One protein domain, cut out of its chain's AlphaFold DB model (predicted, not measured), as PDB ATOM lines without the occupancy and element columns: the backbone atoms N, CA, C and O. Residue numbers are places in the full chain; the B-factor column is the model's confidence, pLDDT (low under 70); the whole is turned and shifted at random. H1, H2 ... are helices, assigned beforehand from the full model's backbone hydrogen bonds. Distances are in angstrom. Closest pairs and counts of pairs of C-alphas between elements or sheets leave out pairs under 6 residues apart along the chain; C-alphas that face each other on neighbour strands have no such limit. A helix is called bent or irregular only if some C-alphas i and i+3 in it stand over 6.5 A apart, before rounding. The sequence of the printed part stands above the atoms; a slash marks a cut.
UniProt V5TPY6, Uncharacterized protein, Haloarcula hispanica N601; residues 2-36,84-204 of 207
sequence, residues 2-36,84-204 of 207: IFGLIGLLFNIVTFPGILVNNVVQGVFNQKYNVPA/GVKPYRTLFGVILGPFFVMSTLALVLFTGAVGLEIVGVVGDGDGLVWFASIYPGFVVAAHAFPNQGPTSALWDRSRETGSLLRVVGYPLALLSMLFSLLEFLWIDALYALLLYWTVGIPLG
ATOM      1  N   ILE A   2      67.408 -25.300  -4.034       78.94
ATOM      2  CA  ILE A   2      66.905 -26.433  -3.218       78.94
ATOM      3  C   ILE A   2      65.421 -26.278  -2.833       78.94
ATOM      4  O   ILE A   2      64.636 -27.185  -3.080       78.94
ATOM      5  N   PHE A   3      65.009 -25.112  -2.319       76.50
ATOM      6  CA  PHE A   3      63.610 -24.869  -1.928       76.50
ATOM      7  C   PHE A   3      62.608 -24.986  -3.090       76.50
ATOM      8  O   PHE A   3      61.517 -25.513  -2.902       76.50
ATOM      9  N   GLY A   4      62.992 -24.578  -4.304       80.69
ATOM     10  CA  GLY A   4      62.133 -24.715  -5.487       80.69
ATOM     11  C   GLY A   4      61.922 -26.174  -5.903       80.69
ATOM     12  O   GLY A   4      60.818 -26.558  -6.268       80.69
ATOM     13  N   LEU A   5      62.958 -27.012  -5.783       86.94
ATOM     14  CA  LEU A   5      62.859 -28.443  -6.090       86.94
ATOM     15  C   LEU A   5      61.972 -29.186  -5.078       86.94
ATOM     16  O   LEU A   5      61.206 -30.067  -5.459       86.94
ATOM     17  N   ILE A   6      62.046 -28.803  -3.802       85.56
ATOM     18  CA  ILE A   6      61.198 -29.347  -2.731       85.56
ATOM     19  C   ILE A   6      59.719 -29.022  -2.991       85.56
ATOM     20  O   ILE A   6      58.883 -29.922  -2.929       85.56
ATOM     21  N   GLY A   7      59.399 -27.770  -3.341       84.50
ATOM     22  CA  GLY A   7      58.034 -27.375  -3.712       84.50
ATOM     23  C   GLY A   7      57.517 -28.115  -4.950       84.50
ATOM     24  O   GLY A   7      56.400 -28.625  -4.946       84.50
ATOM     25  N   LEU A   8      58.355 -28.271  -5.980       87.62
ATOM     26  CA  LEU A   8      57.993 -29.020  -7.187       87.62
ATOM     27  C   LEU A   8      57.637 -30.483  -6.878       87.62
ATOM     28  O   LEU A   8      56.618 -30.983  -7.347       87.62
ATOM     29  N   LEU A   9      58.458 -31.167  -6.077       88.75
ATOM     30  CA  LEU A   9      58.196 -32.554  -5.684       88.75
ATOM     31  C   LEU A   9      56.902 -32.681  -4.880       88.75
ATOM     32  O   LEU A   9      56.131 -33.612  -5.110       88.75
ATOM     33  N   PHE A  10      56.642 -31.734  -3.979       88.00
ATOM     34  CA  PHE A  10      55.400 -31.704  -3.218       88.00
ATOM     35  C   PHE A  10      54.180 -31.569  -4.132       88.00
ATOM     36  O   PHE A  10      53.233 -32.340  -3.992       88.00
ATOM     37  N   ASN A  11      54.224 -30.672  -5.118       89.31
ATOM     38  CA  ASN A  11      53.131 -30.499  -6.077       89.31
ATOM     39  C   ASN A  11      52.909 -31.745  -6.936       89.31
ATOM     40  O   ASN A  11      51.767 -32.096  -7.208       89.31
ATOM     41  N   ILE A  12      53.974 -32.457  -7.316       92.88
ATOM     42  CA  ILE A  12      53.855 -33.732  -8.038       92.88
ATOM     43  C   ILE A  12      53.161 -34.782  -7.163       92.88
ATOM     44  O   ILE A  12      52.221 -35.437  -7.613       92.88
ATOM     45  N   VAL A  13      53.596 -34.932  -5.910       93.00
ATOM     46  CA  VAL A  13      53.031 -35.915  -4.973       93.00
ATOM     47  C   VAL A  13      51.599 -35.554  -4.582       93.00
ATOM     48  O   VAL A  13      50.779 -36.434  -4.382       93.00
ATOM     49  N   THR A  14      51.255 -34.275  -4.495       94.88
ATOM     50  CA  THR A  14      49.919 -33.830  -4.072       94.88
ATOM     51  C   THR A  14      49.009 -33.438  -5.237       94.88
ATOM     52  O   THR A  14      47.882 -32.997  -5.012       94.88
ATOM     53  N   PHE A  15      49.441 -33.672  -6.481       96.06
ATOM     54  CA  PHE A  15      48.705 -33.322  -7.697       96.06
ATOM     55  C   PHE A  15      47.248 -33.820  -7.721       96.06
ATOM     56  O   PHE A  15      46.371 -33.044  -8.107       96.06
ATOM     57  N   PRO A  16      46.918 -35.050  -7.269       97.44
ATOM     58  CA  PRO A  16      45.520 -35.469  -7.190       97.44
ATOM     59  C   PRO A  16      44.662 -34.542  -6.314       97.44
ATOM     60  O   PRO A  16      43.511 -34.277  -6.650       97.44
ATOM     61  N   GLY A  17      45.226 -34.005  -5.228       96.81
ATOM     62  CA  GLY A  17      44.567 -33.021  -4.368       96.81
ATOM     63  C   GLY A  17      44.284 -31.700  -5.082       96.81
ATOM     64  O   GLY A  17      43.172 -31.185  -4.974       96.81
ATOM     65  N   ILE A  18      45.239 -31.213  -5.884       95.25
ATOM     66  CA  ILE A  18      45.084 -30.014  -6.730       95.25
ATOM     67  C   ILE A  18      43.907 -30.186  -7.696       95.25
ATOM     68  O   ILE A  18      43.072 -29.294  -7.837       95.25
ATOM     69  N   LEU A  19      43.796 -31.353  -8.342       96.81
ATOM     70  CA  LEU A  19      42.685 -31.640  -9.252       96.81
ATOM     71  C   LEU A  19      41.331 -31.593  -8.536       96.81
ATOM     72  O   LEU A  19      40.390 -30.983  -9.045       96.81
ATOM     73  N   VAL A  20      41.233 -32.209  -7.355       97.75
ATOM     74  CA  VAL A  20      39.997 -32.193  -6.560       97.75
ATOM     75  C   VAL A  20      39.660 -30.767  -6.120       97.75
ATOM     76  O   VAL A  20      38.511 -30.351  -6.275       97.75
ATOM     77  N   ASN A  21      40.647 -29.995  -5.652       96.25
ATOM     78  CA  ASN A  21      40.460 -28.591  -5.289       96.25
ATOM     79  C   ASN A  21      39.916 -27.778  -6.471       96.25
ATOM     80  O   ASN A  21      38.894 -27.113  -6.324       96.25
ATOM     81  N   ASN A  22      40.525 -27.894  -7.654       95.19
ATOM     82  CA  ASN A  22      40.100 -27.167  -8.851       95.19
ATOM     83  C   ASN A  22      38.659 -27.500  -9.255       95.19
ATOM     84  O   ASN A  22      37.891 -26.602  -9.607       95.19
ATOM     85  N   VAL A  23      38.260 -28.773  -9.162       97.25
ATOM     86  CA  VAL A  23      36.871 -29.188  -9.415       97.25
ATOM     87  C   VAL A  23      35.923 -28.552  -8.399       97.25
ATOM     88  O   VAL A  23      34.913 -27.959  -8.784       97.25
ATOM     89  N   VAL A  24      36.246 -28.634  -7.104       97.75
ATOM     90  CA  VAL A  24      35.422 -28.054  -6.037       97.75
ATOM     91  C   VAL A  24      35.320 -26.536  -6.205       97.75
ATOM     92  O   VAL A  24      34.215 -25.994  -6.210       97.75
ATOM     93  N   GLN A  25      36.436 -25.842  -6.416       96.50
ATOM     94  CA  GLN A  25      36.462 -24.402  -6.661       96.50
ATOM     95  C   GLN A  25      35.631 -24.033  -7.895       96.50
ATOM     96  O   GLN A  25      34.848 -23.088  -7.834       96.50
ATOM     97  N   GLY A  26      35.723 -24.805  -8.982       95.88
ATOM     98  CA  GLY A  26      34.918 -24.623 -10.191       95.88
ATOM     99  C   GLY A  26      33.413 -24.705  -9.925       95.88
ATOM    100  O   GLY A  26      32.661 -23.827 -10.350       95.88
ATOM    101  N   VAL A  27      32.970 -25.696  -9.140       97.62
ATOM    102  CA  VAL A  27      31.566 -25.821  -8.709       97.62
ATOM    103  C   VAL A  27      31.118 -24.592  -7.917       97.62
ATOM    104  O   VAL A  27      30.016 -24.082  -8.129       97.62
ATOM    105  N   PHE A  28      31.959 -24.083  -7.016       97.44
ATOM    106  CA  PHE A  28      31.646 -22.891  -6.227       97.44
ATOM    107  C   PHE A  28      31.636 -21.613  -7.068       97.44
ATOM    108  O   PHE A  28      30.729 -20.792  -6.909       97.44
ATOM    109  N   ASN A  29      32.572 -21.474  -8.002       96.38
ATOM    110  CA  ASN A  29      32.627 -20.355  -8.935       96.38
ATOM    111  C   ASN A  29      31.359 -20.305  -9.796       96.38
ATOM    112  O   ASN A  29      30.734 -19.250  -9.905       96.38
ATOM    113  N   GLN A  30      30.917 -21.454 -10.316       96.12
ATOM    114  CA  GLN A  30      29.665 -21.568 -11.062       96.12
ATOM    115  C   GLN A  30      28.447 -21.259 -10.179       96.12
ATOM    116  O   GLN A  30      27.615 -20.429 -10.535       96.12
ATOM    117  N   LYS A  31      28.353 -21.884  -8.997       97.44
ATOM    118  CA  LYS A  31      27.225 -21.713  -8.065       97.44
ATOM    119  C   LYS A  31      27.004 -20.256  -7.662       97.44
ATOM    120  O   LYS A  31      25.864 -19.832  -7.481       97.44
ATOM    121  N   TYR A  32      28.086 -19.504  -7.491       96.50
ATOM    122  CA  TYR A  32      28.044 -18.108  -7.073       96.50
ATOM    123  C   TYR A  32      28.121 -17.107  -8.233       96.50
ATOM    124  O   TYR A  32      28.145 -15.905  -7.974       96.50
ATOM    125  N   ASN A  33      28.094 -17.581  -9.485       96.38
ATOM    126  CA  ASN A  33      28.217 -16.766 -10.697       96.38
ATOM    127  C   ASN A  33      29.426 -15.819 -10.631       96.38
ATOM    128  O   ASN A  33      29.305 -14.615 -10.867       96.38
ATOM    129  N   VAL A  34      30.585 -16.353 -10.236       95.75
ATOM    130  CA  VAL A  34      31.826 -15.576 -10.199       95.75
ATOM    131  C   VAL A  34      32.161 -15.149 -11.633       95.75
ATOM    132  O   VAL A  34      32.209 -16.016 -12.508       95.75
ATOM    133  N   PRO A  35      32.370 -13.845 -11.900       93.62
ATOM    134  CA  PRO A  35      32.683 -13.381 -13.245       93.62
ATOM    135  C   PRO A  35      33.944 -14.065 -13.773       93.62
ATOM    136  O   PRO A  35      34.968 -14.089 -13.092       93.62
ATOM    137  N   ALA A  36      33.873 -14.602 -14.986       92.62
ATOM    138  CA  ALA A  36      35.005 -15.213 -15.664       92.62
ATOM    139  C   ALA A  36      35.088 -14.701 -17.104       92.62
ATOM    140  O   ALA A  36      34.062 -14.435 -17.727       92.62
ATOM    141  N   GLY A  84      35.470  -8.721  -9.130       92.75
ATOM    142  CA  GLY A  84      34.165  -8.445  -9.731       92.75
ATOM    143  C   GLY A  84      32.968  -8.931  -8.902       92.75
ATOM    144  O   GLY A  84      31.837  -8.497  -9.139       92.75
ATOM    145  N   VAL A  85      33.183  -9.785  -7.894       95.19
ATOM    146  CA  VAL A  85      32.119 -10.275  -7.005       95.19
ATOM    147  C   VAL A  85      31.692  -9.164  -6.039       95.19
ATOM    148  O   VAL A  85      32.336  -8.905  -5.024       95.19
ATOM    149  N   LYS A  86      30.575  -8.492  -6.348       92.88
ATOM    150  CA  LYS A  86      30.084  -7.342  -5.564       92.88
ATOM    151  C   LYS A  86      29.577  -7.711  -4.163       92.88
ATOM    152  O   LYS A  86      29.924  -7.010  -3.210       92.88
ATOM    153  N   PRO A  87      28.740  -8.751  -3.973       96.12
ATOM    154  CA  PRO A  87      28.211  -9.033  -2.647       96.12
ATOM    155  C   PRO A  87      29.281  -9.700  -1.780       96.12
ATOM    156  O   PRO A  87      29.710 -10.818  -2.059       96.12
ATOM    157  N   TYR A  88      29.655  -9.058  -0.670       95.81
ATOM    158  CA  TYR A  88      30.665  -9.589   0.255       95.81
ATOM    159  C   TYR A  88      30.343 -11.010   0.749       95.81
ATOM    160  O   TYR A  88      31.225 -11.854   0.850       95.81
ATOM    161  N   ARG A  89      29.059 -11.300   1.004       96.25
ATOM    162  CA  ARG A  89      28.584 -12.642   1.393       96.25
ATOM    163  C   ARG A  89      28.877 -13.704   0.333       96.25
ATOM    164  O   ARG A  89      29.220 -14.825   0.686       96.25
ATOM    165  N   THR A  90      28.741 -13.346  -0.941       96.69
ATOM    166  CA  THR A  90      29.026 -14.235  -2.069       96.69
ATOM    167  C   THR A  90      30.515 -14.544  -2.123       96.69
ATOM    168  O   THR A  90      30.881 -15.712  -2.124       96.69
ATOM    169  N   LEU A  91      31.371 -13.518  -2.066       96.25
ATOM    170  CA  LEU A  91      32.826 -13.700  -2.060       96.25
ATOM    171  C   LEU A  91      33.292 -14.551  -0.871       96.25
ATOM    172  O   LEU A  91      34.079 -15.478  -1.030       96.25
ATOM    173  N   PHE A  92      32.736 -14.296   0.314       95.69
ATOM    174  CA  PHE A  92      32.999 -15.092   1.508       95.69
ATOM    175  C   PHE A  92      32.622 -16.573   1.314       95.69
ATOM    176  O   PHE A  92      33.381 -17.464   1.689       95.69
ATOM    177  N   GLY A  93      31.477 -16.847   0.679       95.94
ATOM    178  CA  GLY A  93      31.029 -18.205   0.357       95.94
ATOM    179  C   GLY A  93      31.876 -18.913  -0.707       95.94
ATOM    180  O   GLY A  93      32.070 -20.123  -0.607       95.94
ATOM    181  N   VAL A  94      32.402 -18.173  -1.688       96.06
ATOM    182  CA  VAL A  94      33.322 -18.684  -2.726       96.06
ATOM    183  C   VAL A  94      34.649 -19.154  -2.127       96.06
ATOM    184  O   VAL A  94      35.261 -20.069  -2.666       96.06
ATOM    185  N   ILE A  95      35.071 -18.562  -1.009       94.00
ATOM    186  CA  ILE A  95      36.342 -18.872  -0.341       94.00
ATOM    187  C   ILE A  95      36.183 -19.985   0.684       94.00
ATOM    188  O   ILE A  95      36.914 -20.970   0.660       94.00
ATOM    189  N   LEU A  96      35.214 -19.848   1.590       95.44
ATOM    190  CA  LEU A  96      35.037 -20.825   2.661       95.44
ATOM    191  C   LEU A  96      34.425 -22.133   2.186       95.44
ATOM    192  O   LEU A  96      34.689 -23.184   2.761       95.44
ATOM    193  N   GLY A  97      33.576 -22.071   1.164       96.44
ATOM    194  CA  GLY A  97      32.877 -23.235   0.651       96.44
ATOM    195  C   GLY A  97      33.818 -24.376   0.251       96.44
ATOM    196  O   GLY A  97      33.697 -25.464   0.818       96.44
ATOM    197  N   PRO A  98      34.777 -24.131  -0.660       96.88
ATOM    198  CA  PRO A  98      35.788 -25.111  -1.036       96.88
ATOM    199  C   PRO A  98      36.583 -25.634   0.158       96.88
ATOM    200  O   PRO A  98      36.673 -26.846   0.325       96.88
ATOM    201  N   PHE A  99      37.043 -24.754   1.052       96.19
ATOM    202  CA  PHE A  99      37.771 -25.151   2.260       96.19
ATOM    203  C   PHE A  99      37.006 -26.169   3.116       96.19
ATOM    204  O   PHE A  99      37.554 -27.212   3.487       96.19
ATOM    205  N   PHE A 100      35.723 -25.918   3.398       97.44
ATOM    206  CA  PHE A 100      34.906 -26.842   4.187       97.44
ATOM    207  C   PHE A 100      34.639 -28.159   3.459       97.44
ATOM    208  O   PHE A 100      34.674 -29.215   4.091       97.44
ATOM    209  N   VAL A 101      34.385 -28.119   2.148       98.25
ATOM    210  CA  VAL A 101      34.151 -29.332   1.351       98.25
ATOM    211  C   VAL A 101      35.405 -30.200   1.307       98.25
ATOM    212  O   VAL A 101      35.318 -31.392   1.598       98.25
ATOM    213  N   MET A 102      36.566 -29.607   1.029       98.06
ATOM    214  CA  MET A 102      37.851 -30.310   1.001       98.06
ATOM    215  C   MET A 102      38.189 -30.903   2.371       98.06
ATOM    216  O   MET A 102      38.497 -32.087   2.471       98.06
ATOM    217  N   SER A 103      38.040 -30.123   3.445       97.94
ATOM    218  CA  SER A 103      38.312 -30.593   4.811       97.94
ATOM    219  C   SER A 103      37.375 -31.728   5.232       97.94
ATOM    220  O   SER A 103      37.811 -32.707   5.833       97.94
ATOM    221  N   THR A 104      36.088 -31.638   4.878       98.38
ATOM    222  CA  THR A 104      35.108 -32.699   5.158       98.38
ATOM    223  C   THR A 104      35.441 -33.969   4.381       98.38
ATOM    224  O   THR A 104      35.422 -35.058   4.949       98.38
ATOM    225  N   LEU A 105      35.779 -33.843   3.095       98.50
ATOM    226  CA  LEU A 105      36.182 -34.975   2.266       98.50
ATOM    227  C   LEU A 105      37.440 -35.653   2.824       98.50
ATOM    228  O   LEU A 105      37.470 -36.877   2.939       98.50
ATOM    229  N   ALA A 106      38.440 -34.874   3.236       98.50
ATOM    230  CA  ALA A 106      39.639 -35.401   3.873       98.50
ATOM    231  C   ALA A 106      39.327 -36.148   5.181       98.50
ATOM    232  O   ALA A 106      39.812 -37.257   5.370       98.50
ATOM    233  N   LEU A 107      38.469 -35.597   6.048       98.38
ATOM    234  CA  LEU A 107      38.038 -36.266   7.285       98.38
ATOM    235  C   LEU A 107      37.342 -37.604   7.016       98.38
ATOM    236  O   LEU A 107      37.598 -38.578   7.722       98.38
ATOM    237  N   VAL A 108      36.492 -37.679   5.989       98.44
ATOM    238  CA  VAL A 108      35.854 -38.938   5.571       98.44
ATOM    239  C   VAL A 108      36.905 -39.958   5.127       98.44
ATOM    240  O   VAL A 108      36.858 -41.111   5.559       98.44
ATOM    241  N   LEU A 109      37.882 -39.540   4.318       98.50
ATOM    242  CA  LEU A 109      38.971 -40.408   3.859       98.50
ATOM    243  C   LEU A 109      39.850 -40.887   5.023       98.50
ATOM    244  O   LEU A 109      40.137 -42.079   5.117       98.50
ATOM    245  N   PHE A 110      40.209 -39.998   5.951       98.25
ATOM    246  CA  PHE A 110      40.962 -40.364   7.152       98.25
ATOM    247  C   PHE A 110      40.177 -41.292   8.073       98.25
ATOM    248  O   PHE A 110      40.752 -42.227   8.613       98.25
ATOM    249  N   THR A 111      38.864 -41.102   8.206       97.81
ATOM    250  CA  THR A 111      37.998 -42.028   8.955       97.81
ATOM    251  C   THR A 111      38.028 -43.426   8.344       97.81
ATOM    252  O   THR A 111      38.124 -44.408   9.073       97.81
ATOM    253  N   GLY A 112      38.008 -43.527   7.011       97.31
ATOM    254  CA  GLY A 112      38.205 -44.796   6.311       97.31
ATOM    255  C   GLY A 112      39.573 -45.419   6.603       97.31
ATOM    256  O   GLY A 112      39.634 -46.594   6.955       97.31
ATOM    257  N   ALA A 113      40.650 -44.633   6.517       96.25
ATOM    258  CA  ALA A 113      42.014 -45.097   6.786       96.25
ATOM    259  C   ALA A 113      42.184 -45.614   8.226       96.25
ATOM    260  O   ALA A 113      42.621 -46.742   8.431       96.25
ATOM    261  N   VAL A 114      41.737 -44.836   9.214       95.81
ATOM    262  CA  VAL A 114      41.741 -45.216  10.635       95.81
ATOM    263  C   VAL A 114      40.874 -46.457  10.875       95.81
ATOM    264  O   VAL A 114      41.243 -47.344  11.638       95.81
ATOM    265  N   GLY A 115      39.740 -46.575  10.181       95.75
ATOM    266  CA  GLY A 115      38.907 -47.774  10.223       95.75
ATOM    267  C   GLY A 115      39.640 -49.033   9.745       95.75
ATOM    268  O   GLY A 115      39.501 -50.075  10.380       95.75
ATOM    269  N   LEU A 116      40.436 -48.940   8.669       95.19
ATOM    270  CA  LEU A 116      41.256 -50.050   8.161       95.19
ATOM    271  C   LEU A 116      42.339 -50.489   9.156       95.19
ATOM    272  O   LEU A 116      42.652 -51.678   9.235       95.19
ATOM    273  N   GLU A 117      42.879 -49.544   9.919       93.38
ATOM    274  CA  GLU A 117      43.855 -49.798  10.980       93.38
ATOM    275  C   GLU A 117      43.211 -50.527  12.169       93.38
ATOM    276  O   GLU A 117      43.689 -51.578  12.592       93.38
ATOM    277  N   ILE A 118      42.038 -50.070  12.623       93.88
ATOM    278  CA  ILE A 118      41.283 -50.702  13.723       93.88
ATOM    279  C   ILE A 118      40.928 -52.163  13.418       93.88
ATOM    280  O   ILE A 118      40.950 -53.009  14.312       93.88
ATOM    281  N   VAL A 119      40.587 -52.483  12.165       94.69
ATOM    282  CA  VAL A 119      40.256 -53.862  11.758       94.69
ATOM    283  C   VAL A 119      41.489 -54.708  11.412       94.69
ATOM    284  O   VAL A 119      41.338 -55.862  11.013       94.69
ATOM    285  N   GLY A 120      42.699 -54.154  11.547       91.88
ATOM    286  CA  GLY A 120      43.963 -54.853  11.314       91.88
ATOM    287  C   GLY A 120      44.281 -55.136   9.844       91.88
ATOM    288  O   GLY A 120      45.107 -56.002   9.561       91.88
ATOM    289  N   VAL A 121      43.631 -54.445   8.898       91.25
ATOM    290  CA  VAL A 121      43.977 -54.522   7.464       91.25
ATOM    291  C   VAL A 121      45.269 -53.755   7.189       91.25
ATOM    292  O   VAL A 121      46.091 -54.189   6.384       91.25
ATOM    293  N   VAL A 122      45.448 -52.627   7.874       89.81
ATOM    294  CA  VAL A 122      46.687 -51.849   7.910       89.81
ATOM    295  C   VAL A 122      47.330 -52.123   9.267       89.81
ATOM    296  O   VAL A 122      46.688 -51.907  10.288       89.81
ATOM    297  N   GLY A 123      48.554 -52.649   9.287       78.56
ATOM    298  CA  GLY A 123      49.266 -52.965  10.528       78.56
ATOM    299  C   GLY A 123      50.562 -52.173  10.680       78.56
ATOM    300  O   GLY A 123      51.156 -51.758   9.686       78.56
ATOM    301  N   ASP A 124      51.039 -52.063  11.921       72.19
ATOM    302  CA  ASP A 124      52.220 -51.282  12.339       72.19
ATOM    303  C   ASP A 124      53.527 -51.611  11.588       72.19
ATOM    304  O   ASP A 124      54.485 -50.841  11.616       72.19
ATOM    305  N   GLY A 125      53.596 -52.775  10.933       78.88
ATOM    306  CA  GLY A 125      54.794 -53.258  10.245       78.88
ATOM    307  C   GLY A 125      54.925 -52.855   8.773       78.88
ATOM    308  O   GLY A 125      56.015 -53.000   8.221       78.88
ATOM    309  N   ASP A 126      53.859 -52.369   8.127       85.19
ATOM    310  CA  ASP A 126      53.865 -52.038   6.696       85.19
ATOM    311  C   ASP A 126      53.588 -50.549   6.468       85.19
ATOM    312  O   ASP A 126      52.474 -50.111   6.164       85.19
ATOM    313  N   GLY A 127      54.650 -49.752   6.611       90.12
ATOM    314  CA  GLY A 127      54.585 -48.303   6.440       90.12
ATOM    315  C   GLY A 127      54.112 -47.863   5.050       90.12
ATOM    316  O   GLY A 127      53.567 -46.768   4.922       90.12
ATOM    317  N   LEU A 128      54.272 -48.697   4.013       92.81
ATOM    318  CA  LEU A 128      53.802 -48.371   2.666       92.81
ATOM    319  C   LEU A 128      52.286 -48.526   2.567       92.81
ATOM    320  O   LEU A 128      51.625 -47.641   2.024       92.81
ATOM    321  N   VAL A 129      51.733 -49.611   3.111       93.31
ATOM    322  CA  VAL A 129      50.280 -49.824   3.170       93.31
ATOM    323  C   VAL A 129      49.614 -48.771   4.057       93.31
ATOM    324  O   VAL A 129      48.590 -48.204   3.667       93.31
ATOM    325  N   TRP A 130      50.228 -48.432   5.194       93.44
ATOM    326  CA  TRP A 130      49.761 -47.336   6.044       93.44
ATOM    327  C   TRP A 130      49.754 -46.003   5.297       93.44
ATOM    328  O   TRP A 130      48.707 -45.358   5.204       93.44
ATOM    329  N   PHE A 131      50.874 -45.635   4.671       94.25
ATOM    330  CA  PHE A 131      50.969 -44.401   3.896       94.25
ATOM    331  C   PHE A 131      49.932 -44.363   2.768       94.25
ATOM    332  O   PHE A 131      49.226 -43.370   2.613       94.25
ATOM    333  N   ALA A 132      49.779 -45.459   2.022       95.50
ATOM    334  CA  ALA A 132      48.797 -45.567   0.947       95.50
ATOM    335  C   ALA A 132      47.354 -45.375   1.442       95.50
ATOM    336  O   ALA A 132      46.537 -44.807   0.717       95.50
ATOM    337  N   SER A 133      47.040 -45.807   2.666       95.94
ATOM    338  CA  SER A 133      45.705 -45.648   3.250       95.94
ATOM    339  C   SER A 133      45.382 -44.192   3.612       95.94
ATOM    340  O   SER A 133      44.278 -43.724   3.334       95.94
ATOM    341  N   ILE A 134      46.344 -43.446   4.168       96.56
ATOM    342  CA  ILE A 134      46.143 -42.048   4.583       96.56
ATOM    343  C   ILE A 134      46.328 -41.058   3.429       96.56
ATOM    344  O   ILE A 134      45.780 -39.954   3.460       96.56
ATOM    345  N   TYR A 135      47.095 -41.444   2.407       97.62
ATOM    346  CA  TYR A 135      47.526 -40.572   1.322       97.62
ATOM    347  C   TYR A 135      46.369 -39.847   0.608       97.62
ATOM    348  O   TYR A 135      46.477 -38.633   0.431       97.62
ATOM    349  N   PRO A 136      45.231 -40.492   0.263       98.31
ATOM    350  CA  PRO A 136      44.101 -39.792  -0.347       98.31
ATOM    351  C   PRO A 136      43.545 -38.659   0.527       98.31
ATOM    352  O   PRO A 136      43.278 -37.570   0.022       98.31
ATOM    353  N   GLY A 137      43.394 -38.889   1.836       98.19
ATOM    354  CA  GLY A 137      42.951 -37.850   2.772       98.19
ATOM    355  C   GLY A 137      43.983 -36.733   2.900       98.19
ATOM    356  O   GLY A 137      43.625 -35.556   2.899       98.19
ATOM    357  N   PHE A 138      45.265 -37.104   2.922       98.00
ATOM    358  CA  PHE A 138      46.377 -36.168   3.023       98.00
ATOM    359  C   PHE A 138      46.431 -35.201   1.841       98.00
ATOM    360  O   PHE A 138      46.438 -33.992   2.056       98.00
ATOM    361  N   VAL A 139      46.413 -35.700   0.598       97.69
ATOM    362  CA  VAL A 139      46.504 -34.826  -0.585       97.69
ATOM    363  C   VAL A 139      45.284 -33.915  -0.727       97.69
ATOM    364  O   VAL A 139      45.430 -32.778  -1.159       97.69
ATOM    365  N   VAL A 140      44.089 -34.367  -0.325       98.12
ATOM    366  CA  VAL A 140      42.880 -33.525  -0.312       98.12
ATOM    367  C   VAL A 140      42.995 -32.429   0.752       98.12
ATOM    368  O   VAL A 140      42.731 -31.265   0.461       98.12
ATOM    369  N   ALA A 141      43.412 -32.767   1.974       97.44
ATOM    370  CA  ALA A 141      43.563 -31.790   3.052       97.44
ATOM    371  C   ALA A 141      44.659 -30.754   2.770       97.44
ATOM    372  O   ALA A 141      44.465 -29.572   3.053       97.44
ATOM    373  N   ALA A 142      45.779 -31.183   2.185       96.00
ATOM    374  CA  ALA A 142      46.899 -30.313   1.834       96.00
ATOM    375  C   ALA A 142      46.538 -29.242   0.788       96.00
ATOM    376  O   ALA A 142      47.245 -28.257   0.654       96.00
ATOM    377  N   HIS A 143      45.421 -29.406   0.078       95.25
ATOM    378  CA  HIS A 143      44.897 -28.428  -0.881       95.25
ATOM    379  C   HIS A 143      43.533 -27.882  -0.447       95.25
ATOM    380  O   HIS A 143      42.699 -27.526  -1.277       95.25
ATOM    381  N   ALA A 144      43.243 -27.858   0.858       95.69
ATOM    382  CA  ALA A 144      41.978 -27.330   1.365       95.69
ATOM    383  C   ALA A 144      41.962 -25.797   1.451       95.69
ATOM    384  O   ALA A 144      40.890 -25.196   1.357       95.69
ATOM    385  N   PHE A 145      43.113 -25.154   1.657       93.81
ATOM    386  CA  PHE A 145      43.171 -23.701   1.794       93.81
ATOM    387  C   PHE A 145      42.891 -22.986   0.462       93.81
ATOM    388  O   PHE A 145      43.190 -23.512  -0.609       93.81
ATOM    389  N   PRO A 146      42.262 -21.799   0.511       90.19
ATOM    390  CA  PRO A 146      41.909 -21.055  -0.688       90.19
ATOM    391  C   PRO A 146      43.146 -20.460  -1.368       90.19
ATOM    392  O   PRO A 146      44.057 -19.958  -0.710       90.19
ATOM    393  N   ASN A 147      43.112 -20.425  -2.700       88.94
ATOM    394  CA  ASN A 147      44.174 -19.851  -3.527       88.94
ATOM    395  C   ASN A 147      44.332 -18.329  -3.306       88.94
ATOM    396  O   ASN A 147      43.457 -17.653  -2.749       88.94
ATOM    397  N   GLN A 148      45.432 -17.756  -3.805       90.62
ATOM    398  CA  GLN A 148      45.763 -16.337  -3.616       90.62
ATOM    399  C   GLN A 148      44.719 -15.376  -4.205       90.62
ATOM    400  O   GLN A 148      44.320 -14.432  -3.531       90.62
ATOM    401  N   GLY A 149      44.232 -15.637  -5.424       90.94
ATOM    402  CA  GLY A 149      43.283 -14.761  -6.129       90.94
ATOM    403  C   GLY A 149      41.988 -14.449  -5.360       90.94
ATOM    404  O   GLY A 149      41.656 -13.281  -5.165       90.94
ATOM    405  N   PRO A 150      41.223 -15.447  -4.881       92.62
ATOM    406  CA  PRO A 150      40.036 -15.155  -4.083       92.62
ATOM    407  C   PRO A 150      40.397 -14.574  -2.701       92.62
ATOM    408  O   PRO A 150      39.661 -13.737  -2.174       92.62
ATOM    409  N   THR A 151      41.549 -14.945  -2.135       94.31
ATOM    410  CA  THR A 151      42.034 -14.428  -0.845       94.31
ATOM    411  C   THR A 151      42.352 -12.928  -0.890       94.31
ATOM    412  O   THR A 151      41.933 -12.191   0.008       94.31
ATOM    413  N   SER A 152      43.038 -12.444  -1.931       94.44
ATOM    414  CA  SER A 152      43.325 -11.015  -2.118       94.44
ATOM    415  C   SER A 152      42.039 -10.210  -2.302       94.44
ATOM    416  O   SER A 152      41.837  -9.202  -1.624       94.44
ATOM    417  N   ALA A 153      41.104 -10.713  -3.113       94.69
ATOM    418  CA  ALA A 153      39.798 -10.088  -3.278       94.69
ATOM    419  C   ALA A 153      39.045  -9.976  -1.941       94.69
ATOM    420  O   ALA A 153      38.444  -8.937  -1.652       94.69
ATOM    421  N   LEU A 154      39.077 -11.011  -1.092       95.62
ATOM    422  CA  LEU A 154      38.432 -10.961   0.224       95.62
ATOM    423  C   LEU A 154      39.084  -9.951   1.151       95.62
ATOM    424  O   LEU A 154      38.368  -9.250   1.866       95.62
ATOM    425  N   TRP A 155      40.409  -9.875   1.155       96.44
ATOM    426  CA  TRP A 155      41.146  -8.899   1.943       96.44
ATOM    427  C   TRP A 155      40.737  -7.466   1.596       96.44
ATOM    428  O   TRP A 155      40.319  -6.716   2.484       96.44
ATOM    429  N   ASP A 156      40.755  -7.120   0.309       95.38
ATOM    430  CA  ASP A 156      40.392  -5.783  -0.160       95.38
ATOM    431  C   ASP A 156      38.926  -5.472   0.148       95.38
ATOM    432  O   ASP A 156      38.606  -4.468   0.791       95.38
ATOM    433  N   ARG A 157      38.016  -6.398  -0.171       94.94
ATOM    434  CA  ARG A 157      36.585  -6.220   0.117       94.94
ATOM    435  C   ARG A 157      36.274  -6.140   1.608       94.94
ATOM    436  O   ARG A 157      35.321  -5.463   1.994       94.94
ATOM    437  N   SER A 158      37.057  -6.798   2.460       95.50
ATOM    438  CA  SER A 158      36.889  -6.723   3.917       95.50
ATOM    439  C   SER A 158      37.213  -5.330   4.462       95.50
ATOM    440  O   SER A 158      36.614  -4.928   5.460       95.50
ATOM    441  N   ARG A 159      38.114  -4.583   3.808       95.19
ATOM    442  CA  ARG A 159      38.454  -3.195   4.171       95.19
ATOM    443  C   ARG A 159      37.353  -2.209   3.785       95.19
ATOM    444  O   ARG A 159      37.137  -1.229   4.491       95.19
ATOM    445  N   GLU A 160      36.647  -2.487   2.695       95.00
ATOM    446  CA  GLU A 160      35.619  -1.601   2.138       95.00
ATOM    447  C   GLU A 160      34.212  -1.863   2.699       95.00
ATOM    448  O   GLU A 160      33.358  -0.975   2.702       95.00
ATOM    449  N   THR A 161      33.923  -3.089   3.149       95.56
ATOM    450  CA  THR A 161      32.555  -3.482   3.505       95.56
ATOM    451  C   THR A 161      32.106  -2.988   4.889       95.56
ATOM    452  O   THR A 161      32.839  -3.026   5.882       95.56
ATOM    453  N   GLY A 162      30.827  -2.607   4.985       95.62
ATOM    454  CA  GLY A 162      30.125  -2.371   6.254       95.62
ATOM    455  C   GLY A 162      29.549  -3.639   6.906       95.62
ATOM    456  O   GLY A 162      28.934  -3.559   7.965       95.62
ATOM    457  N   SER A 163      29.708  -4.813   6.282       96.12
ATOM    458  CA  SER A 163      29.169  -6.082   6.788       96.12
ATOM    459  C   SER A 163      29.863  -6.536   8.076       96.12
ATOM    460  O   SER A 163      31.090  -6.544   8.148       96.12
ATOM    461  N   LEU A 164      29.099  -7.040   9.054       95.44
ATOM    462  CA  LEU A 164      29.648  -7.666  10.269       95.44
ATOM    463  C   LEU A 164      30.533  -8.884   9.974       95.44
ATOM    464  O   LEU A 164      31.440  -9.185  10.745       95.44
ATOM    465  N   LEU A 165      30.325  -9.548   8.832       94.88
ATOM    466  CA  LEU A 165      31.160 -10.677   8.417       94.88
ATOM    467  C   LEU A 165      32.633 -10.294   8.235       94.88
ATOM    468  O   LEU A 165      33.481 -11.177   8.311       94.88
ATOM    469  N   ARG A 166      32.961  -9.004   8.069       95.31
ATOM    470  CA  ARG A 166      34.353  -8.535   7.991       95.31
ATOM    471  C   ARG A 166      35.181  -8.894   9.223       95.31
ATOM    472  O   ARG A 166      36.386  -9.071   9.101       95.31
ATOM    473  N   VAL A 167      34.538  -9.033  10.390       94.88
ATOM    474  CA  VAL A 167      35.196  -9.443  11.643       94.88
ATOM    475  C   VAL A 167      35.813 -10.832  11.505       94.88
ATOM    476  O   VAL A 167      36.854 -11.093  12.093       94.88
ATOM    477  N   VAL A 168      35.200 -11.703  10.701       94.44
ATOM    478  CA  VAL A 168      35.708 -13.049  10.415       94.44
ATOM    479  C   VAL A 168      36.517 -13.062   9.121       94.44
ATOM    480  O   VAL A 168      37.577 -13.677   9.065       94.44
ATOM    481  N   GLY A 169      36.056 -12.365   8.081       93.12
ATOM    482  CA  GLY A 169      36.706 -12.389   6.773       93.12
ATOM    483  C   GLY A 169      38.083 -11.735   6.743       93.12
ATOM    484  O   GLY A 169      38.937 -12.203   6.001       93.12
ATOM    485  N   TYR A 170      38.341 -10.724   7.578       93.69
ATOM    486  CA  TYR A 170      39.657 -10.087   7.635       93.69
ATOM    487  C   TYR A 170      40.731 -10.996   8.268       93.69
ATOM    488  O   TYR A 170      41.744 -11.233   7.608       93.69
ATOM    489  N   PRO A 171      40.525 -11.586   9.470       94.69
ATOM    490  CA  PRO A 171      41.436 -12.604   9.998       94.69
ATOM    491  C   PRO A 171      41.581 -13.814   9.080       94.69
ATOM    492  O   PRO A 171      42.684 -14.324   8.930       94.69
ATOM    493  N   LEU A 172      40.488 -14.255   8.450       93.19
ATOM    494  CA  LEU A 172      40.520 -15.382   7.524       93.19
ATOM    495  C   LEU A 172      41.410 -15.090   6.313       93.19
ATOM    496  O   LEU A 172      42.276 -15.895   6.007       93.19
ATOM    497  N   ALA A 173      41.238 -13.938   5.656       94.44
ATOM    498  CA  ALA A 173      42.067 -13.563   4.512       94.44
ATOM    499  C   ALA A 173      43.544 -13.431   4.905       94.44
ATOM    500  O   ALA A 173      44.412 -13.930   4.194       94.44
ATOM    501  N   LEU A 174      43.830 -12.823   6.062       94.81
ATOM    502  CA  LEU A 174      45.192 -12.721   6.587       94.81
ATOM    503  C   LEU A 174      45.808 -14.100   6.839       94.81
ATOM    504  O   LEU A 174      46.960 -14.337   6.483       94.81
ATOM    505  N   LEU A 175      45.037 -15.007   7.443       92.44
ATOM    506  CA  LEU A 175      45.471 -16.373   7.693       92.44
ATOM    507  C   LEU A 175      45.743 -17.090   6.367       92.44
ATOM    508  O   LEU A 175      46.827 -17.620   6.189       92.44
ATOM    509  N   SER A 176      44.825 -17.031   5.404       91.44
ATOM    510  CA  SER A 176      45.013 -17.631   4.079       91.44
ATOM    511  C   SER A 176      46.237 -17.076   3.339       91.44
ATOM    512  O   SER A 176      46.978 -17.849   2.737       91.44
ATOM    513  N   MET A 177      46.513 -15.770   3.434       91.94
ATOM    514  CA  MET A 177      47.744 -15.177   2.891       91.94
ATOM    515  C   MET A 177      48.994 -15.731   3.576       91.94
ATOM    516  O   MET A 177      49.979 -16.023   2.904       91.94
ATOM    517  N   LEU A 178      48.957 -15.894   4.900       91.69
ATOM    518  CA  LEU A 178      50.060 -16.477   5.658       91.69
ATOM    519  C   LEU A 178      50.299 -17.941   5.266       91.69
ATOM    520  O   LEU A 178      51.446 -18.327   5.080       91.69
ATOM    521  N   PHE A 179      49.238 -18.734   5.108       88.94
ATOM    522  CA  PHE A 179      49.341 -20.122   4.649       88.94
ATOM    523  C   PHE A 179      49.939 -20.197   3.244       88.94
ATOM    524  O   PHE A 179      50.929 -20.894   3.062       88.94
ATOM    525  N   SER A 180      49.447 -19.397   2.291       87.25
ATOM    526  CA  SER A 180      50.016 -19.374   0.936       87.25
ATOM    527  C   SER A 180      51.474 -18.900   0.914       87.25
ATOM    528  O   SER A 180      52.291 -19.434   0.169       87.25
ATOM    529  N   LEU A 181      51.850 -17.946   1.775       87.81
ATOM    530  CA  LEU A 181      53.248 -17.536   1.914       87.81
ATOM    531  C   LEU A 181      54.128 -18.670   2.447       87.81
ATOM    532  O   LEU A 181      55.308 -18.712   2.122       87.81
ATOM    533  N   LEU A 182      53.582 -19.557   3.278       87.50
ATOM    534  CA  LEU A 182      54.303 -20.645   3.937       87.50
ATOM    535  C   LEU A 182      54.086 -22.010   3.267       87.50
ATOM    536  O   LEU A 182      54.572 -23.021   3.773       87.50
ATOM    537  N   GLU A 183      53.424 -22.051   2.114       81.94
ATOM    538  CA  GLU A 183      53.195 -23.261   1.318       81.94
ATOM    539  C   GLU A 183      54.527 -23.953   0.963       81.94
ATOM    540  O   GLU A 183      54.650 -25.177   1.001       81.94
ATOM    541  N   PHE A 184      55.600 -23.174   0.767       80.19
ATOM    542  CA  PHE A 184      56.950 -23.708   0.544       80.19
ATOM    543  C   PHE A 184      57.532 -24.483   1.743       80.19
ATOM    544  O   PHE A 184      58.471 -25.259   1.563       80.19
ATOM    545  N   LEU A 185      57.008 -24.269   2.957       83.56
ATOM    546  CA  LEU A 185      57.355 -25.014   4.175       83.56
ATOM    547  C   LEU A 185      56.420 -26.203   4.425       83.56
ATOM    548  O   LEU A 185      56.519 -26.834   5.476       83.56
ATOM    549  N   TRP A 186      55.513 -26.497   3.488       84.19
ATOM    550  CA  TRP A 186      54.533 -27.578   3.590       84.19
ATOM    551  C   TRP A 186      53.615 -27.430   4.807       84.19
ATOM    552  O   TRP A 186      53.231 -28.418   5.431       84.19
ATOM    553  N   ILE A 187      53.248 -26.202   5.177       89.38
ATOM    554  CA  ILE A 187      52.333 -25.993   6.309       89.38
ATOM    555  C   ILE A 187      50.974 -26.659   6.058       89.38
ATOM    556  O   ILE A 187      50.352 -27.153   6.999       89.38
ATOM    557  N   ASP A 188      50.549 -26.790   4.807       90.25
ATOM    558  CA  ASP A 188      49.313 -27.499   4.478       90.25
ATOM    559  C   ASP A 188      49.394 -29.003   4.794       90.25
ATOM    560  O   ASP A 188      48.393 -29.621   5.162       90.25
ATOM    561  N   ALA A 189      50.601 -29.588   4.780       92.38
ATOM    562  CA  ALA A 189      50.825 -30.940   5.285       92.38
ATOM    563  C   ALA A 189      50.566 -31.029   6.797       92.38
ATOM    564  O   ALA A 189      50.007 -32.019   7.264       92.38
ATOM    565  N   LEU A 190      50.914 -29.994   7.572       93.69
ATOM    566  CA  LEU A 190      50.603 -29.948   9.006       93.69
ATOM    567  C   LEU A 190      49.093 -29.896   9.244       93.69
ATOM    568  O   LEU A 190      48.599 -30.555  10.157       93.69
ATOM    569  N   TYR A 191      48.351 -29.162   8.410       94.75
ATOM    570  CA  TYR A 191      46.890 -29.163   8.471       94.75
ATOM    571  C   TYR A 191      46.308 -30.550   8.170       94.75
ATOM    572  O   TYR A 191      45.441 -31.027   8.903       94.75
ATOM    573  N   ALA A 192      46.831 -31.241   7.153       96.50
ATOM    574  CA  ALA A 192      46.444 -32.613   6.844       96.50
ATOM    575  C   ALA A 192      46.708 -33.583   8.008       96.50
ATOM    576  O   ALA A 192      45.827 -34.368   8.363       96.50
ATOM    577  N   LEU A 193      47.881 -33.494   8.645       96.12
ATOM    578  CA  LEU A 193      48.216 -34.290   9.831       96.12
ATOM    579  C   LEU A 193      47.285 -33.979  11.006       96.12
ATOM    580  O   LEU A 193      46.818 -34.894  11.679       96.12
ATOM    581  N   LEU A 194      46.957 -32.703  11.220       96.88
ATOM    582  CA  LEU A 194      46.028 -32.287  12.265       96.88
ATOM    583  C   LEU A 194      44.620 -32.858  12.041       96.88
ATOM    584  O   LEU A 194      43.991 -33.319  12.997       96.88
ATOM    585  N   LEU A 195      44.132 -32.892  10.798       97.62
ATOM    586  CA  LEU A 195      42.862 -33.548  10.472       97.62
ATOM    587  C   LEU A 195      42.922 -35.063  10.700       97.62
ATOM    588  O   LEU A 195      41.986 -35.616  11.279       97.62
ATOM    589  N   TYR A 196      44.012 -35.730  10.312       97.19
ATOM    590  CA  TYR A 196      44.202 -37.155  10.597       97.19
ATOM    591  C   TYR A 196      44.189 -37.434  12.109       97.19
ATOM    592  O   TYR A 196      43.436 -38.290  12.572       97.19
ATOM    593  N   TRP A 197      44.928 -36.657  12.905       96.94
ATOM    594  CA  TRP A 197      44.953 -36.781  14.367       96.94
ATOM    595  C   TRP A 197      43.604 -36.505  15.024       96.94
ATOM    596  O   TRP A 197      43.245 -37.178  15.988       96.94
ATOM    597  N   THR A 198      42.828 -35.567  14.479       97.12
ATOM    598  CA  THR A 198      41.467 -35.276  14.958       97.12
ATOM    599  C   THR A 198      40.574 -36.520  14.901       97.12
ATOM    600  O   THR A 198      39.703 -36.687  15.752       97.12
ATOM    601  N   VAL A 199      40.808 -37.410  13.932       96.88
ATOM    602  CA  VAL A 199      40.100 -38.690  13.797       96.88
ATOM    603  C   VAL A 199      40.779 -39.804  14.602       96.88
ATOM    604  O   VAL A 199      40.099 -40.571  15.282       96.88
ATOM    605  N   GLY A 200      42.109 -39.900  14.539       94.94
ATOM    606  CA  GLY A 200      42.874 -41.000  15.128       94.94
ATOM    607  C   GLY A 200      42.952 -40.984  16.658       94.94
ATOM    608  O   GLY A 200      42.843 -42.043  17.276       94.94
ATOM    609  N   ILE A 201      43.086 -39.806  17.285       96.00
ATOM    610  CA  ILE A 201      43.236 -39.677  18.747       96.00
ATOM    611  C   ILE A 201      41.991 -40.183  19.498       96.00
ATOM    612  O   ILE A 201      42.143 -41.021  20.388       96.00
ATOM    613  N   PRO A 202      40.751 -39.757  19.165       95.75
ATOM    614  CA  PRO A 202      39.559 -40.243  19.866       95.75
ATOM    615  C   PRO A 202      39.344 -41.757  19.761       95.75
ATOM    616  O   PRO A 202      38.660 -42.336  20.602       95.75
ATOM    617  N   LEU A 203      39.906 -42.386  18.728       92.75
ATOM    618  CA  LEU A 203      39.781 -43.816  18.457       92.75
ATOM    619  C   LEU A 203      40.964 -44.636  18.997       92.75
ATOM    620  O   LEU A 203      40.962 -45.855  18.852       92.75
ATOM    621  N   GLY A 204      41.947 -43.993  19.640       90.31
ATOM    622  CA  GLY A 204      43.115 -44.660  20.224       90.31
ATOM    623  C   GLY A 204      44.098 -45.215  19.194       90.31
ATOM    624  O   GLY A 204      44.900 -46.079  19.532       90.31
TER     625      GLY A 204
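This is residues 2 to 36 and 84 to 204 of the 207 residues of an uncharacterized protein of Haloarcula hispanica N601 (UniProt V5TPY6). One long helix, H2, runs through the middle of the model, with H1b and H3 packed on it as a bundle of three, up and down, each running against the one before it in the chain. H6 crosses H2 and H3, the hairpin of H4 and H5 packs on H2 near its first residues, and H1a turns away from H1b. The printed part has 156 residues, with six named helices, H1 to H6 in order, and no named strand; the class is all helix. It is compact, with a radius of gyration of the C-alphas of 17.4 A, and spans 56 by 37 by 26 A.

Start at H1, residues 2 to 31, assigned as one helix by its hydrogen bonds but bent: C-alphas 13 and 16 are 7.8 A apart. Its arms H1a, residues 2 to 13, and H1b, residues 16 to 31, are only just about perpendicular, at 72 degrees. Next find H2, residues 88 to 118, the hub, with a kink of 26 degrees near residue 95. Its residues 94 to 102 touch H1b, opposite ways at 37 degrees, only just steep; the closest C-alphas, of Gln 25 and Pro 98, are 5.7 A apart. H3, residues 127 to 141, makes a helical hairpin with H2 at a shallow tilt of 15 degrees; the closest C-alphas, of Ala 106 and Gly 137, are 4.3 A apart. H4, residues 148 to 160, touches residues 88 to 95 of H2, closest at the C-alphas of Ile 95 and Pro 150, 6.4 A. H5, residues 166 to 185, makes a helical hairpin with H4, closest at the C-alphas of Ser 158 and Arg 166, 5.1 A. H6, residues 187 to 200, touches H3 at a steep tilt of 67 degrees, closest at the C-alphas of Ala 141 and Ala 192, 4.8 A. It also touches residues 103 to 114 of H2. H1b and H6 are apart. Every O i to N i+4 pair is within hydrogen-bond range in H1a, H1b, H4 and H6; in H2 25 of 27 are, in H3 9 of 11, in H5 13 of 16.

Find C-alpha 2 at (66.905, -26.433, -3.218), where H1a begins. H2 runs 44.5 A from C-alpha 88 at (30.665, -9.589, 0.255), and H5 28.6 A. H3 and H5 are irregular: C-alphas 133 and 136 are 7.1 A apart, C-alphas 181 and 184 7.3 A. H6 ends at C-alpha 200, (42.874, -41.000, 15.128).

The C-alphas farthest apart, of Gly 125 and Gly 162, are 56.7 A apart. Residues 37 to 83 are not printed; C-alphas 36 and 84 across the cut are 9.0 A apart. No link printed whole is long. No printed residue is under 70 in pLDDT.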